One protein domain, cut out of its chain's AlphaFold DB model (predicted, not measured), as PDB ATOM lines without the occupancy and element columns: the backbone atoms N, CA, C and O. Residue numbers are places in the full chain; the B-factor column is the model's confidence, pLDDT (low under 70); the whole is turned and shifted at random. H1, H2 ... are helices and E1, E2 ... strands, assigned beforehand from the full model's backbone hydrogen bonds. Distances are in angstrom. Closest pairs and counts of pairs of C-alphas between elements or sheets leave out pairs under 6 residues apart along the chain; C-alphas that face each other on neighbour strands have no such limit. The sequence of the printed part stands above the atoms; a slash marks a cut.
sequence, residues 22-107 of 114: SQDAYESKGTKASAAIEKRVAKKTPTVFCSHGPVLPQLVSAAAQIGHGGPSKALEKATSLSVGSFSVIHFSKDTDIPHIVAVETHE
ATOM      1  N   SER A  22     -34.602 -12.840  50.197       93.44
ATOM      2  CA  SER A  22     -33.486 -12.615  49.275       93.44
ATOM      3  C   SER A  22     -32.925 -13.941  48.763       93.44
ATOM      4  O   SER A  22     -33.106 -14.987  49.388       93.44
ATOM      5  N   GLN A  23     -32.197 -13.890  47.645       92.38
ATOM      6  CA  GLN A  23     -31.494 -15.061  47.121       92.38
ATOM      7  C   GLN A  23     -30.461 -15.601  48.123       92.38
ATOM      8  O   GLN A  23     -30.375 -16.807  48.309       92.38
ATOM      9  N   ASP A  24     -29.740 -14.725  48.827       94.12
ATOM     10  CA  ASP A  24     -28.745 -15.133  49.834       94.12
ATOM     11  C   ASP A  24     -29.371 -15.838  51.045       94.12
ATOM     12  O   ASP A  24     -28.717 -16.605  51.745       94.12
ATOM     13  N   ALA A  25     -30.648 -15.561  51.319       91.56
ATOM     14  CA  ALA A  25     -31.394 -16.169  52.412       91.56
ATOM     15  C   ALA A  25     -32.156 -17.436  51.998       91.56
ATOM     16  O   ALA A  25     -32.861 -17.992  52.855       91.56
ATOM     17  N   TYR A  26     -32.032 -17.845  50.727       94.44
ATOM     18  CA  TYR A  26     -32.691 -19.011  50.150       94.44
ATOM     19  C   TYR A  26     -32.323 -20.283  50.908       94.44
ATOM     20  O   TYR A  26     -31.170 -20.531  51.256       94.44
ATOM     21  N   GLU A  27     -33.330 -21.110  51.142       93.81
ATOM     22  CA  GLU A  27     -33.193 -22.404  51.792       93.81
ATOM     23  C   GLU A  27     -34.287 -23.329  51.264       93.81
ATOM     24  O   GLU A  27     -35.380 -22.869  50.942       93.81
ATOM     25  N   SER A  28     -34.004 -24.622  51.129       91.56
ATOM     26  CA  SER A  28     -34.856 -25.547  50.371       91.56
ATOM     27  C   SER A  28     -36.245 -25.789  50.968       91.56
ATOM     28  O   SER A  28     -37.159 -26.115  50.214       91.56
ATOM     29  N   LYS A  29     -36.441 -25.615  52.279       92.88
ATOM     30  CA  LYS A  29     -37.742 -25.797  52.945       92.88
ATOM     31  C   LYS A  29     -38.709 -24.641  52.684       92.88
ATOM     32  O   LYS A  29     -39.903 -24.813  52.894       92.88
ATOM     33  N   GLY A  30     -38.227 -23.476  52.245       93.94
ATOM     34  CA  GLY A  30     -39.060 -22.307  51.939       93.94
ATOM     35  C   GLY A  30     -39.792 -21.691  53.140       93.94
ATOM     36  O   GLY A  30     -40.689 -20.877  52.955       93.94
ATOM     37  N   THR A  31     -39.398 -22.009  54.372       95.50
ATOM     38  CA  THR A  31     -40.041 -21.595  55.635       95.50
ATOM     39  C   THR A  31     -40.252 -20.081  55.706       95.50
ATOM     40  O   THR A  31     -41.301 -19.592  56.125       95.50
ATOM     41  N   LYS A  32     -39.250 -19.310  55.266       95.62
ATOM     42  CA  LYS A  32     -39.308 -17.840  55.249       95.62
ATOM     43  C   LYS A  32     -40.267 -17.305  54.185       95.62
ATOM     44  O   LYS A  32     -40.906 -16.279  54.418       95.62
ATOM     45  N   ALA A  33     -40.348 -17.970  53.033       95.81
ATOM     46  CA  ALA A  33     -41.287 -17.629  51.970       95.81
ATOM     47  C   ALA A  33     -42.725 -17.913  52.428       95.81
ATOM     48  O   ALA A  33     -43.570 -17.023  52.326       95.81
ATOM     49  N   SER A  34     -42.971 -19.074  53.043       96.38
ATOM     50  CA  SER A  34     -44.271 -19.430  53.626       96.38
ATOM     51  C   SER A  34     -44.724 -18.415  54.667       96.38
ATOM     52  O   SER A  34     -45.770 -17.796  54.491       96.38
ATOM     53  N   ALA A  35     -43.884 -18.111  55.660       96.50
ATOM     54  CA  ALA A  35     -44.206 -17.111  56.679       96.50
ATOM     55  C   ALA A  35     -44.491 -15.716  56.084       96.50
ATOM     56  O   ALA A  35     -45.335 -14.970  56.588       96.50
ATOM     57  N   ALA A  36     -43.793 -15.338  55.005       96.31
ATOM     58  CA  ALA A  36     -44.030 -14.072  54.319       96.31
ATOM     59  C   ALA A  36     -45.400 -14.042  53.622       96.31
ATOM     60  O   ALA A  36     -46.098 -13.031  53.737       96.31
ATOM     61  N   ILE A  37     -45.796 -15.120  52.939       96.75
ATOM     62  CA  ILE A  37     -47.102 -15.214  52.275       96.75
ATOM     63  C   ILE A  37     -48.229 -15.325  53.304       96.75
ATOM     64  O   ILE A  37     -49.163 -14.529  53.232       96.75
ATOM     65  N   GLU A  38     -48.123 -16.207  54.303       96.00
ATOM     66  CA  GLU A  38     -49.114 -16.373  55.382       96.00
ATOM     67  C   GLU A  38     -49.445 -15.032  56.032       96.00
ATOM     68  O   GLU A  38     -50.605 -14.620  56.099       96.00
ATOM     69  N   LYS A  39     -48.406 -14.281  56.414       95.44
ATOM     70  CA  LYS A  39     -48.553 -12.954  57.017       95.44
ATOM     71  C   LYS A  39     -49.310 -11.972  56.123       95.44
ATOM     72  O   LYS A  39     -49.961 -11.068  56.647       95.44
ATOM     73  N   ARG A  40     -49.176 -12.054  54.797       94.88
ATOM     74  CA  ARG A  40     -49.825 -11.115  53.864       94.88
ATOM     75  C   ARG A  40     -51.227 -11.552  53.476       94.88
ATOM     76  O   ARG A  40     -52.110 -10.697  53.467       94.88
ATOM     77  N   VAL A  41     -51.451 -12.845  53.262       94.81
ATOM     78  CA  VAL A  41     -52.790 -13.397  53.023       94.81
ATOM     79  C   VAL A  41     -53.685 -13.157  54.241       94.81
ATOM     80  O   VAL A  41     -54.788 -12.639  54.084       94.81
ATOM     81  N   ALA A  42     -53.184 -13.384  55.462       94.31
ATOM     82  CA  ALA A  42     -53.934 -13.137  56.699       94.31
ATOM     83  C   ALA A  42     -54.363 -11.669  56.880       94.31
ATOM     84  O   ALA A  42     -55.401 -11.390  57.473       94.31
ATOM     85  N   LYS A  43     -53.588 -10.714  56.350       94.38
ATOM     86  CA  LYS A  43     -53.937  -9.285  56.390       94.38
ATOM     87  C   LYS A  43     -55.043  -8.898  55.411       94.38
ATOM     88  O   LYS A  43     -55.570  -7.799  55.538       94.38
ATOM     89  N   LYS A  44     -55.370  -9.752  54.434       93.56
ATOM     90  CA  LYS A  44     -56.372  -9.491  53.384       93.56
ATOM     91  C   LYS A  44     -56.138  -8.168  52.629       93.56
ATOM     92  O   LYS A  44     -57.076  -7.528  52.160       93.56
ATOM     93  N   THR A  45     -54.872  -7.762  52.498       90.88
ATOM     94  CA  THR A  45     -54.449  -6.551  51.775       90.88
ATOM     95  C   THR A  45     -53.631  -6.925  50.542       90.88
ATOM     96  O   THR A  45     -52.649  -7.665  50.702       90.88
ATOM     97  N   PRO A  46     -53.940  -6.380  49.349       94.38
ATOM     98  CA  PRO A  46     -53.100  -6.558  48.169       94.38
ATOM     99  C   PRO A  46     -51.641  -6.212  48.481       94.38
ATOM    100  O   PRO A  46     -51.353  -5.181  49.086       94.38
ATOM    101  N   THR A  47     -50.717  -7.109  48.136       95.25
ATOM    102  CA  THR A  47     -49.285  -6.943  48.413       95.25
ATOM    103  C   THR A  47     -48.483  -7.386  47.199       95.25
ATOM    104  O   THR A  47     -48.669  -8.496  46.711       95.25
ATOM    105  N   VAL A  48     -47.560  -6.536  46.752       95.19
ATOM    106  CA  VAL A  48     -46.598  -6.875  45.699       95.19
ATOM    107  C   VAL A  48     -45.347  -7.472  46.337       95.19
ATOM    108  O   VAL A  48     -44.778  -6.900  47.267       95.19
ATOM    109  N   PHE A  49     -44.904  -8.616  45.818       95.12
ATOM    110  CA  PHE A  49     -43.621  -9.218  46.163       95.12
ATOM    111  C   PHE A  49     -42.674  -9.110  44.971       95.12
ATOM    112  O   PHE A  49     -42.956  -9.635  43.901       95.12
ATOM    113  N   CYS A  50     -41.527  -8.463  45.175       94.38
ATOM    114  CA  CYS A  50     -40.407  -8.496  44.241       94.38
ATOM    115  C   CYS A  50     -39.271  -9.274  44.897       94.38
ATOM    116  O   CYS A  50     -38.796  -8.903  45.971       94.38
ATOM    117  N   SER A  51     -38.849 -10.357  44.259       94.19
ATOM    118  CA  SER A  51     -37.771 -11.215  44.738       94.19
ATOM    119  C   SER A  51     -36.962 -11.737  43.545       94.19
ATOM    120  O   SER A  51     -37.120 -11.266  42.419       94.19
ATOM    121  N   HIS A  52     -36.052 -12.667  43.798       93.12
ATOM    122  CA  HIS A  52     -35.161 -13.250  42.808       93.12
ATOM    123  C   HIS A  52     -35.777 -14.514  42.217       93.12
ATOM    124  O   HIS A  52     -36.479 -15.237  42.923       93.12
ATOM    125  N   GLY A  53     -35.438 -14.820  40.961       91.88
ATOM    126  CA  GLY A  53     -35.902 -16.018  40.251       91.88
ATOM    127  C   GLY A  53     -35.898 -17.299  41.098       91.88
ATOM    128  O   GLY A  53     -36.940 -17.938  41.181       91.88
ATOM    129  N   PRO A  54     -34.810 -17.639  41.818       92.12
ATOM    130  CA  PRO A  54     -34.762 -18.843  42.658       92.12
ATOM    131  C   PRO A  54     -35.773 -18.884  43.818       92.12
ATOM    132  O   PRO A  54     -36.134 -19.961  44.280       92.12
ATOM    133  N   VAL A  55     -36.233 -17.729  44.305       95.50
ATOM    134  CA  VAL A  55     -37.147 -17.616  45.456       95.50
ATOM    135  C   VAL A  55     -38.616 -17.602  45.010       95.50
ATOM    136  O   VAL A  55     -39.492 -18.033  45.761       95.50
ATOM    137  N   LEU A  56     -38.905 -17.140  43.786       95.25
ATOM    138  CA  LEU A  56     -40.273 -17.035  43.259       95.25
ATOM    139  C   LEU A  56     -41.053 -18.366  43.318       95.25
ATOM    140  O   LEU A  56     -42.181 -18.335  43.815       95.25
ATOM    141  N   PRO A  57     -40.489 -19.536  42.940       95.62
ATOM    142  CA  PRO A  57     -41.198 -20.812  43.055       95.62
ATOM    143  C   PRO A  57     -41.656 -21.136  44.480       95.62
ATOM    144  O   PRO A  57     -42.734 -21.701  44.660       95.62
ATOM    145  N   GLN A  58     -40.882 -20.754  45.501       96.75
ATOM    146  CA  GLN A  58     -41.245 -20.990  46.902       96.75
ATOM    147  C   GLN A  58     -42.384 -20.076  47.352       96.75
ATOM    148  O   GLN A  58     -43.287 -20.529  48.050       96.75
ATOM    149  N   LEU A  59     -42.380 -18.812  46.920       97.38
ATOM    150  CA  LEU A  59     -43.477 -17.878  47.196       97.38
ATOM    151  C   LEU A  59     -44.784 -18.347  46.545       97.38
ATOM    152  O   LEU A  59     -45.831 -18.328  47.190       97.38
ATOM    153  N   VAL A  60     -44.725 -18.816  45.295       97.25
ATOM    154  CA  VAL A  60     -45.894 -19.349  44.578       97.25
ATOM    155  C   VAL A  60     -46.380 -20.654  45.205       97.25
ATOM    156  O   VAL A  60     -47.581 -20.816  45.406       97.25
ATOM    157  N   SER A  61     -45.471 -21.557  45.579       95.94
ATOM    158  CA  SER A  61     -45.829 -22.812  46.254       95.94
ATOM    159  C   SER A  61     -46.486 -22.557  47.610       95.94
ATOM    160  O   SER A  61     -47.510 -23.162  47.913       95.94
ATOM    161  N   ALA A  62     -45.956 -21.617  48.397       97.19
ATOM    162  CA  ALA A  62     -46.568 -21.197  49.653       97.19
ATOM    163  C   ALA A  62     -47.966 -20.597  49.438       97.19
ATOM    164  O   ALA A  62     -48.906 -20.947  50.150       97.19
ATOM    165  N   ALA A  63     -48.129 -19.734  48.431       97.38
ATOM    166  CA  ALA A  63     -49.433 -19.189  48.062       97.38
ATOM    167  C   ALA A  63     -50.424 -20.292  47.662       97.38
ATOM    168  O   ALA A  63     -51.561 -20.274  48.128       97.38
ATOM    169  N   ALA A  64     -49.988 -21.277  46.873       97.12
ATOM    170  CA  ALA A  64     -50.798 -22.432  46.493       97.12
ATOM    171  C   ALA A  64     -51.196 -23.290  47.703       97.12
ATOM    172  O   ALA A  64     -52.347 -23.704  47.800       97.12
ATOM    173  N   GLN A  65     -50.283 -23.528  48.647       96.62
ATOM    174  CA  GLN A  65     -50.578 -24.269  49.877       96.62
ATOM    175  C   GLN A  65     -51.638 -23.559  50.724       96.62
ATOM    176  O   GLN A  65     -52.632 -24.173  51.102       96.62
ATOM    177  N   ILE A  66     -51.471 -22.256  50.961       96.12
ATOM    178  CA  ILE A  66     -52.425 -21.437  51.728       96.12
ATOM    179  C   ILE A  66     -53.768 -21.327  51.006       96.12
ATOM    180  O   ILE A  66     -54.815 -21.312  51.643       96.12
ATOM    181  N   GLY A  67     -53.745 -21.249  49.678       95.88
ATOM    182  CA  GLY A  67     -54.927 -21.170  48.826       95.88
ATOM    183  C   GLY A  67     -55.644 -22.496  48.597       95.88
ATOM    184  O   GLY A  67     -56.621 -22.507  47.848       95.88
ATOM    185  N   HIS A  68     -55.178 -23.586  49.216       94.31
ATOM    186  CA  HIS A  68     -55.709 -24.943  49.054       94.31
ATOM    187  C   HIS A  68     -55.678 -25.435  47.595       94.31
ATOM    188  O   HIS A  68     -56.586 -26.122  47.128       94.31
ATOM    189  N   GLY A  69     -54.611 -25.087  46.875       90.12
ATOM    190  CA  GLY A  69     -54.398 -25.403  45.468       90.12
ATOM    191  C   GLY A  69     -54.732 -24.240  44.536       90.12
ATOM    192  O   GLY A  69     -54.651 -23.073  44.902       90.12
ATOM    193  N   GLY A  70     -55.045 -24.568  43.286       86.56
ATOM    194  CA  GLY A  70     -55.359 -23.613  42.226       86.56
ATOM    195  C   GLY A  70     -55.183 -24.258  40.848       86.56
ATOM    196  O   GLY A  70     -54.779 -25.421  40.762       86.56
ATOM    197  N   PRO A  71     -55.473 -23.541  39.750       85.88
ATOM    198  CA  PRO A  71     -55.306 -24.086  38.404       85.88
ATOM    199  C   PRO A  71     -53.833 -24.452  38.140       85.88
ATOM    200  O   PRO A  71     -52.993 -23.554  38.059       85.88
ATOM    201  N   SER A  72     -53.506 -25.749  37.992       88.75
ATOM    202  CA  SER A  72     -52.093 -26.198  37.998       88.75
ATOM    203  C   SER A  72     -51.260 -25.520  36.913       88.75
ATOM    204  O   SER A  72     -50.214 -24.966  37.221       88.75
ATOM    205  N   LYS A  73     -51.771 -25.423  35.677       92.94
ATOM    206  CA  LYS A  73     -51.064 -24.745  34.576       92.94
ATOM    207  C   LYS A  73     -50.764 -23.272  34.857       92.94
ATOM    208  O   LYS A  73     -49.745 -22.762  34.403       92.94
ATOM    209  N   ALA A  74     -51.658 -22.565  35.547       94.50
ATOM    210  CA  ALA A  74     -51.449 -21.153  35.856       94.50
ATOM    211  C   ALA A  74     -50.432 -20.985  36.995       94.50
ATOM    212  O   ALA A  74     -49.553 -20.132  36.914       94.50
ATOM    213  N   LEU A  75     -50.493 -21.855  38.008       95.31
ATOM    214  CA  LEU A  75     -49.492 -21.911  39.074       95.31
ATOM    215  C   LEU A  75     -48.107 -22.291  38.536       95.31
ATOM    216  O   LEU A  75     -47.128 -21.642  38.889       95.31
ATOM    217  N   GLU A  76     -48.019 -23.270  37.636       94.12
ATOM    218  CA  GLU A  76     -46.777 -23.653  36.955       94.12
ATOM    219  C   GLU A  76     -46.151 -22.451  36.240       94.12
ATOM    220  O   GLU A  76     -44.988 -22.135  36.489       94.12
ATOM    221  N   LYS A  77     -46.930 -21.704  35.444       94.38
ATOM    222  CA  LYS A  77     -46.449 -20.468  34.800       94.38
ATOM    223  C   LYS A  77     -45.952 -19.434  35.809       94.38
ATOM    224  O   LYS A  77     -44.906 -18.827  35.589       94.38
ATOM    225  N   ALA A  78     -46.657 -19.261  36.926       96.19
ATOM    226  CA  ALA A  78     -46.248 -18.333  37.975       96.19
ATOM    227  C   ALA A  78     -44.909 -18.723  38.634       96.19
ATOM    228  O   ALA A  78     -44.203 -17.846  39.131       96.19
ATOM    229  N   THR A  79     -44.516 -20.004  38.609       94.38
ATOM    230  CA  THR A  79     -43.189 -20.443  39.089       94.38
ATOM    231  C   THR A  79     -42.053 -20.183  38.098       94.38
ATOM    232  O   THR A  79     -40.894 -20.146  38.504       94.38
ATOM    233  N   SER A  80     -42.360 -19.977  36.816       92.81
ATOM    234  CA  SER A  80     -41.380 -19.866  35.729       92.81
ATOM    235  C   SER A  80     -41.456 -18.507  35.025       92.81
ATOM    236  O   SER A  80     -41.517 -18.437  33.797       92.81
ATOM    237  N   LEU A  81     -41.493 -17.423  35.803       93.56
ATOM    238  CA  LEU A  81     -41.577 -16.060  35.278       93.56
ATOM    239  C   LEU A  81     -40.306 -15.667  34.516       93.56
ATOM    240  O   LEU A  81     -39.189 -15.854  35.006       93.56
ATOM    241  N   SER A  82     -40.487 -15.075  33.334       90.75
ATOM    242  CA  SER A  82     -39.392 -14.452  32.595       90.75
ATOM    243  C   SER A  82     -39.014 -13.093  33.212       90.75
ATOM    244  O   SER A  82     -39.704 -12.563  34.089       90.75
ATOM    245  N   VAL A  83     -37.863 -12.538  32.824       89.88
ATOM    246  CA  VAL A  83     -37.391 -11.260  33.379       89.88
ATOM    247  C   VAL A  83     -38.342 -10.136  32.970       89.88
ATOM    248  O   VAL A  83     -38.562  -9.906  31.787       89.88
ATOM    249  N   GLY A  84     -38.851  -9.397  33.957       89.31
ATOM    250  CA  GLY A  84     -39.807  -8.308  33.739       89.31
ATOM    251  C   GLY A  84     -41.271  -8.751  33.758       89.31
ATOM    252  O   GLY A  84     -42.149  -7.894  33.706       89.31
ATOM    253  N   SER A  85     -41.537 -10.052  33.881       94.00
ATOM    254  CA  SER A  85     -42.888 -10.599  34.018       94.00
ATOM    255  C   SER A  85     -43.305 -10.680  35.482       94.00
ATOM    256  O   SER A  85     -42.473 -10.766  36.389       94.00
ATOM    257  N   PHE A  86     -44.611 -10.698  35.725       96.19
ATOM    258  CA  PHE A  86     -45.172 -10.928  37.055       96.19
ATOM    259  C   PHE A  86     -46.437 -11.779  36.978       96.19
ATOM    260  O   PHE A  86     -47.075 -11.881  35.933       96.19
ATOM    261  N   SER A  87     -46.798 -12.407  38.097       97.44
ATOM    262  CA  SER A  87     -48.087 -13.084  38.242       97.44
ATOM    263  C   SER A  87     -48.898 -12.477  39.378       97.44
ATOM    264  O   SER A  87     -48.337 -12.045  40.387       97.44
ATOM    265  N   VAL A  88     -50.217 -12.474  39.216       97.75
ATOM    266  CA  VAL A  88     -51.191 -12.067  40.227       97.75
ATOM    267  C   VAL A  88     -51.936 -13.312  40.693       97.75
ATOM    268  O   VAL A  88     -52.530 -14.027  39.893       97.75
ATOM    269  N   ILE A  89     -51.874 -13.594  41.995       98.00
ATOM    270  CA  ILE A  89     -52.587 -14.711  42.622       98.00
ATOM    271  C   ILE A  89     -53.728 -14.122  43.447       98.00
ATOM    272  O   ILE A  89     -53.497 -13.400  44.419       98.00
ATOM    273  N   HIS A  90     -54.959 -14.418  43.045       97.25
ATOM    274  CA  HIS A  90     -56.164 -13.862  43.645       97.25
ATOM    275  C   HIS A  90     -56.699 -14.813  44.707       97.25
ATOM    276  O   HIS A  90     -56.943 -15.985  44.422       97.25
ATOM    277  N   PHE A  91     -56.936 -14.287  45.907       96.81
ATOM    278  CA  PHE A  91     -57.531 -15.024  47.018       96.81
ATOM    279  C   PHE A  91     -58.967 -14.561  47.282       96.81
ATOM    280  O   PHE A  91     -59.292 -13.386  47.095       96.81
ATOM    281  N   SER A  92     -59.810 -15.466  47.772       95.19
ATOM    282  CA  SER A  92     -61.114 -15.127  48.341       95.19
ATOM    283  C   SER A  92     -60.950 -14.166  49.526       95.19
ATOM    284  O   SER A  92     -60.117 -14.371  50.409       95.19
ATOM    285  N   LYS A  93     -61.733 -13.080  49.540       91.25
ATOM    286  CA  LYS A  93     -61.631 -12.026  50.563       91.25
ATOM    287  C   LYS A  93     -62.532 -12.296  51.770       91.25
ATOM    288  O   LYS A  93     -62.078 -12.226  52.917       91.25
ATOM    289  N   ASP A  94     -63.786 -12.648  51.507       89.62
ATOM    290  CA  ASP A  94     -64.849 -12.734  52.512       89.62
ATOM    291  C   ASP A  94     -65.129 -14.189  52.921       89.62
ATOM    292  O   ASP A  94     -66.268 -14.641  52.980       89.62
ATOM    293  N   THR A  95     -64.053 -14.937  53.173       90.81
ATOM    294  CA  THR A  95     -64.085 -16.310  53.692       90.81
ATOM    295  C   THR A  95     -63.177 -16.441  54.916       90.81
ATOM    296  O   THR A  95     -62.207 -15.683  55.069       90.81
ATOM    297  N   ASP A  96     -63.491 -17.398  55.793       90.81
ATOM    298  CA  ASP A  96     -62.647 -17.742  56.948       90.81
ATOM    299  C   ASP A  96     -61.360 -18.441  56.501       90.81
ATOM    300  O   ASP A  96     -60.279 -18.182  57.026       90.81
ATOM    301  N   ILE A  97     -61.480 -19.291  55.478       93.50
ATOM    302  CA  ILE A  97     -60.379 -20.031  54.868       93.50
ATOM    303  C   ILE A  97     -60.062 -19.399  53.503       93.50
ATOM    304  O   ILE A  97     -60.977 -19.232  52.692       93.50
ATOM    305  N   PRO A  98     -58.805 -19.010  53.220       95.19
ATOM    306  CA  PRO A  98     -58.438 -18.433  51.932       95.19
ATOM    307  C   PRO A  98     -58.410 -19.496  50.824       95.19
ATOM    308  O   PRO A  98     -57.838 -20.575  50.986       95.19
ATOM    309  N   HIS A  99     -58.971 -19.158  49.666       95.88
ATOM    310  CA  HIS A  99     -58.947 -19.988  48.462       95.88
ATOM    311  C   HIS A  99     -58.420 -19.189  47.278       95.88
ATOM    312  O   HIS A  99     -58.797 -18.029  47.106       95.88
ATOM    313  N   ILE A 100     -57.582 -19.802  46.443       97.00
ATOM    314  CA  ILE A 100     -57.198 -19.184  45.171       97.00
ATOM    315  C   ILE A 100     -58.383 -19.243  44.206       97.00
ATOM    316  O   ILE A 100     -58.899 -20.318  43.908       97.00
ATOM    317  N   VAL A 101     -58.798 -18.081  43.703       95.94
ATOM    318  CA  VAL A 101     -59.936 -17.938  42.774       95.94
ATOM    319  C   VAL A 101     -59.500 -17.638  41.341       95.94
ATOM    320  O   VAL A 101     -60.234 -17.933  40.404       95.94
ATOM    321  N   ALA A 102     -58.303 -17.077  41.159       96.12
ATOM    322  CA  ALA A 102     -57.711 -16.805  39.853       96.12
ATOM    323  C   ALA A 102     -56.186 -16.687  39.962       96.12
ATOM    324  O   ALA A 102     -55.649 -16.330  41.014       96.12
ATOM    325  N   VAL A 103     -55.494 -16.977  38.861       97.69
ATOM    326  CA  VAL A 103     -54.058 -16.732  38.698       97.69
ATOM    327  C   VAL A 103     -53.833 -16.169  37.301       97.69
ATOM    328  O   VAL A 103     -54.200 -16.807  36.313       97.69
ATOM    329  N   GLU A 104     -53.229 -14.992  37.227       97.25
ATOM    330  CA  GLU A 104     -52.924 -14.280  35.985       97.25
ATOM    331  C   GLU A 104     -51.410 -14.100  35.862       97.25
ATOM    332  O   GLU A 104     -50.728 -13.879  36.860       97.25
ATOM    333  N   THR A 105     -50.872 -14.187  34.647       96.75
ATOM    334  CA  THR A 105     -49.451 -13.939  34.368       96.75
ATOM    335  C   THR A 105     -49.346 -12.894  33.267       96.75
ATOM    336  O   THR A 105     -49.979 -13.034  32.221       96.75
ATOM    337  N   HIS A 106     -48.538 -11.863  33.503       96.00
ATOM    338  CA  HIS A 106     -48.334 -10.745  32.594       96.00
ATOM    339  C   HIS A 106     -46.869 -10.684  32.178       96.00
ATOM    340  O   HIS A 106     -45.973 -10.594  33.019       96.00
ATOM    341  N   GLU A 107     -46.644 -10.717  30.869       94.31
ATOM    342  CA  GLU A 107     -45.330 -10.519  30.269       94.31
ATOM    343  C   GLU A 107     -45.060  -9.021  30.060       94.31
ATOM    344  O   GLU A 107     -46.005  -8.248  29.853       94.31
TER     345      GLU A 107
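AT A GLANCE: This is residues 22 to 107 of the 114 residues of an uncharacterized protein of Microbacteriaceae bacterium BACL25 MAG-120322-bin65 (UniProt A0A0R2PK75). What would one see first? The strand hairpin E1 E2 has H3 packed on one face; H2 lies in the middle of the domain, with H3 folding back beside its first residues and H1 crossing H2 on the side away from H3. What is it made of? The printed part has 86 residues with three named helices and two named strands, in the order H1 H2 H3 E1 E2; the class is mixed, helices and strands, and the sheet is antiparallel. It is compact, with a radius of gyration of the C-alphas of 12.2 A and spans of 35 by 26 by 20 A.

HOW THE PARTS SIT: How do the strands pair? E1, residues 86 to 91, and E2, residues 100 to 106, form an antiparallel hairpin at 166 degrees. N 88 and O 104, 2.8 A apart, are within hydrogen-bond range. Which helix comes near them? The closest C-alphas of H3, residues 72 to 79, and E2 are those of Ala 74 and Val 103, 5.9 A apart. How do the helices stand? H2, residues 56 to 66, touches H3, closest at the C-alphas of Pro 57 and Thr 79, 4.5 A apart, in a helical hairpin, opposite ways at a steep tilt of 42 degrees. H1, residues 31 to 42, touches H2 with residues 33 to 38 alone, closest at the C-alphas of Ser 34 and Ala 62, 4.9 A apart, the same way at a steep tilt of 52 degrees. In H1, H2 and H3 every O i to N i+4 pair is within hydrogen-bond range.

IN THESE COORDINATES: How long are the strands? E1 measures 16.4 A, and E2 17.5 A, ending with C-alpha 106 at (-48.334, -10.745, 32.594). And the helices? H1 begins with C-alpha 31 at (-40.041, -21.595, 55.635) and measures 16.3 A, H2 15.5 A and H3 10.7 A.

THE WHOLE: How far does it reach? The two C-alphas farthest apart, those of Asp 24 and Asp 94, are 36.3 A apart. Is anything cut, long or uncertain? The printed part has no cut, and the link from H1 to H2 is long, with 13 residues. No printed residue is under 70 in pLDDT.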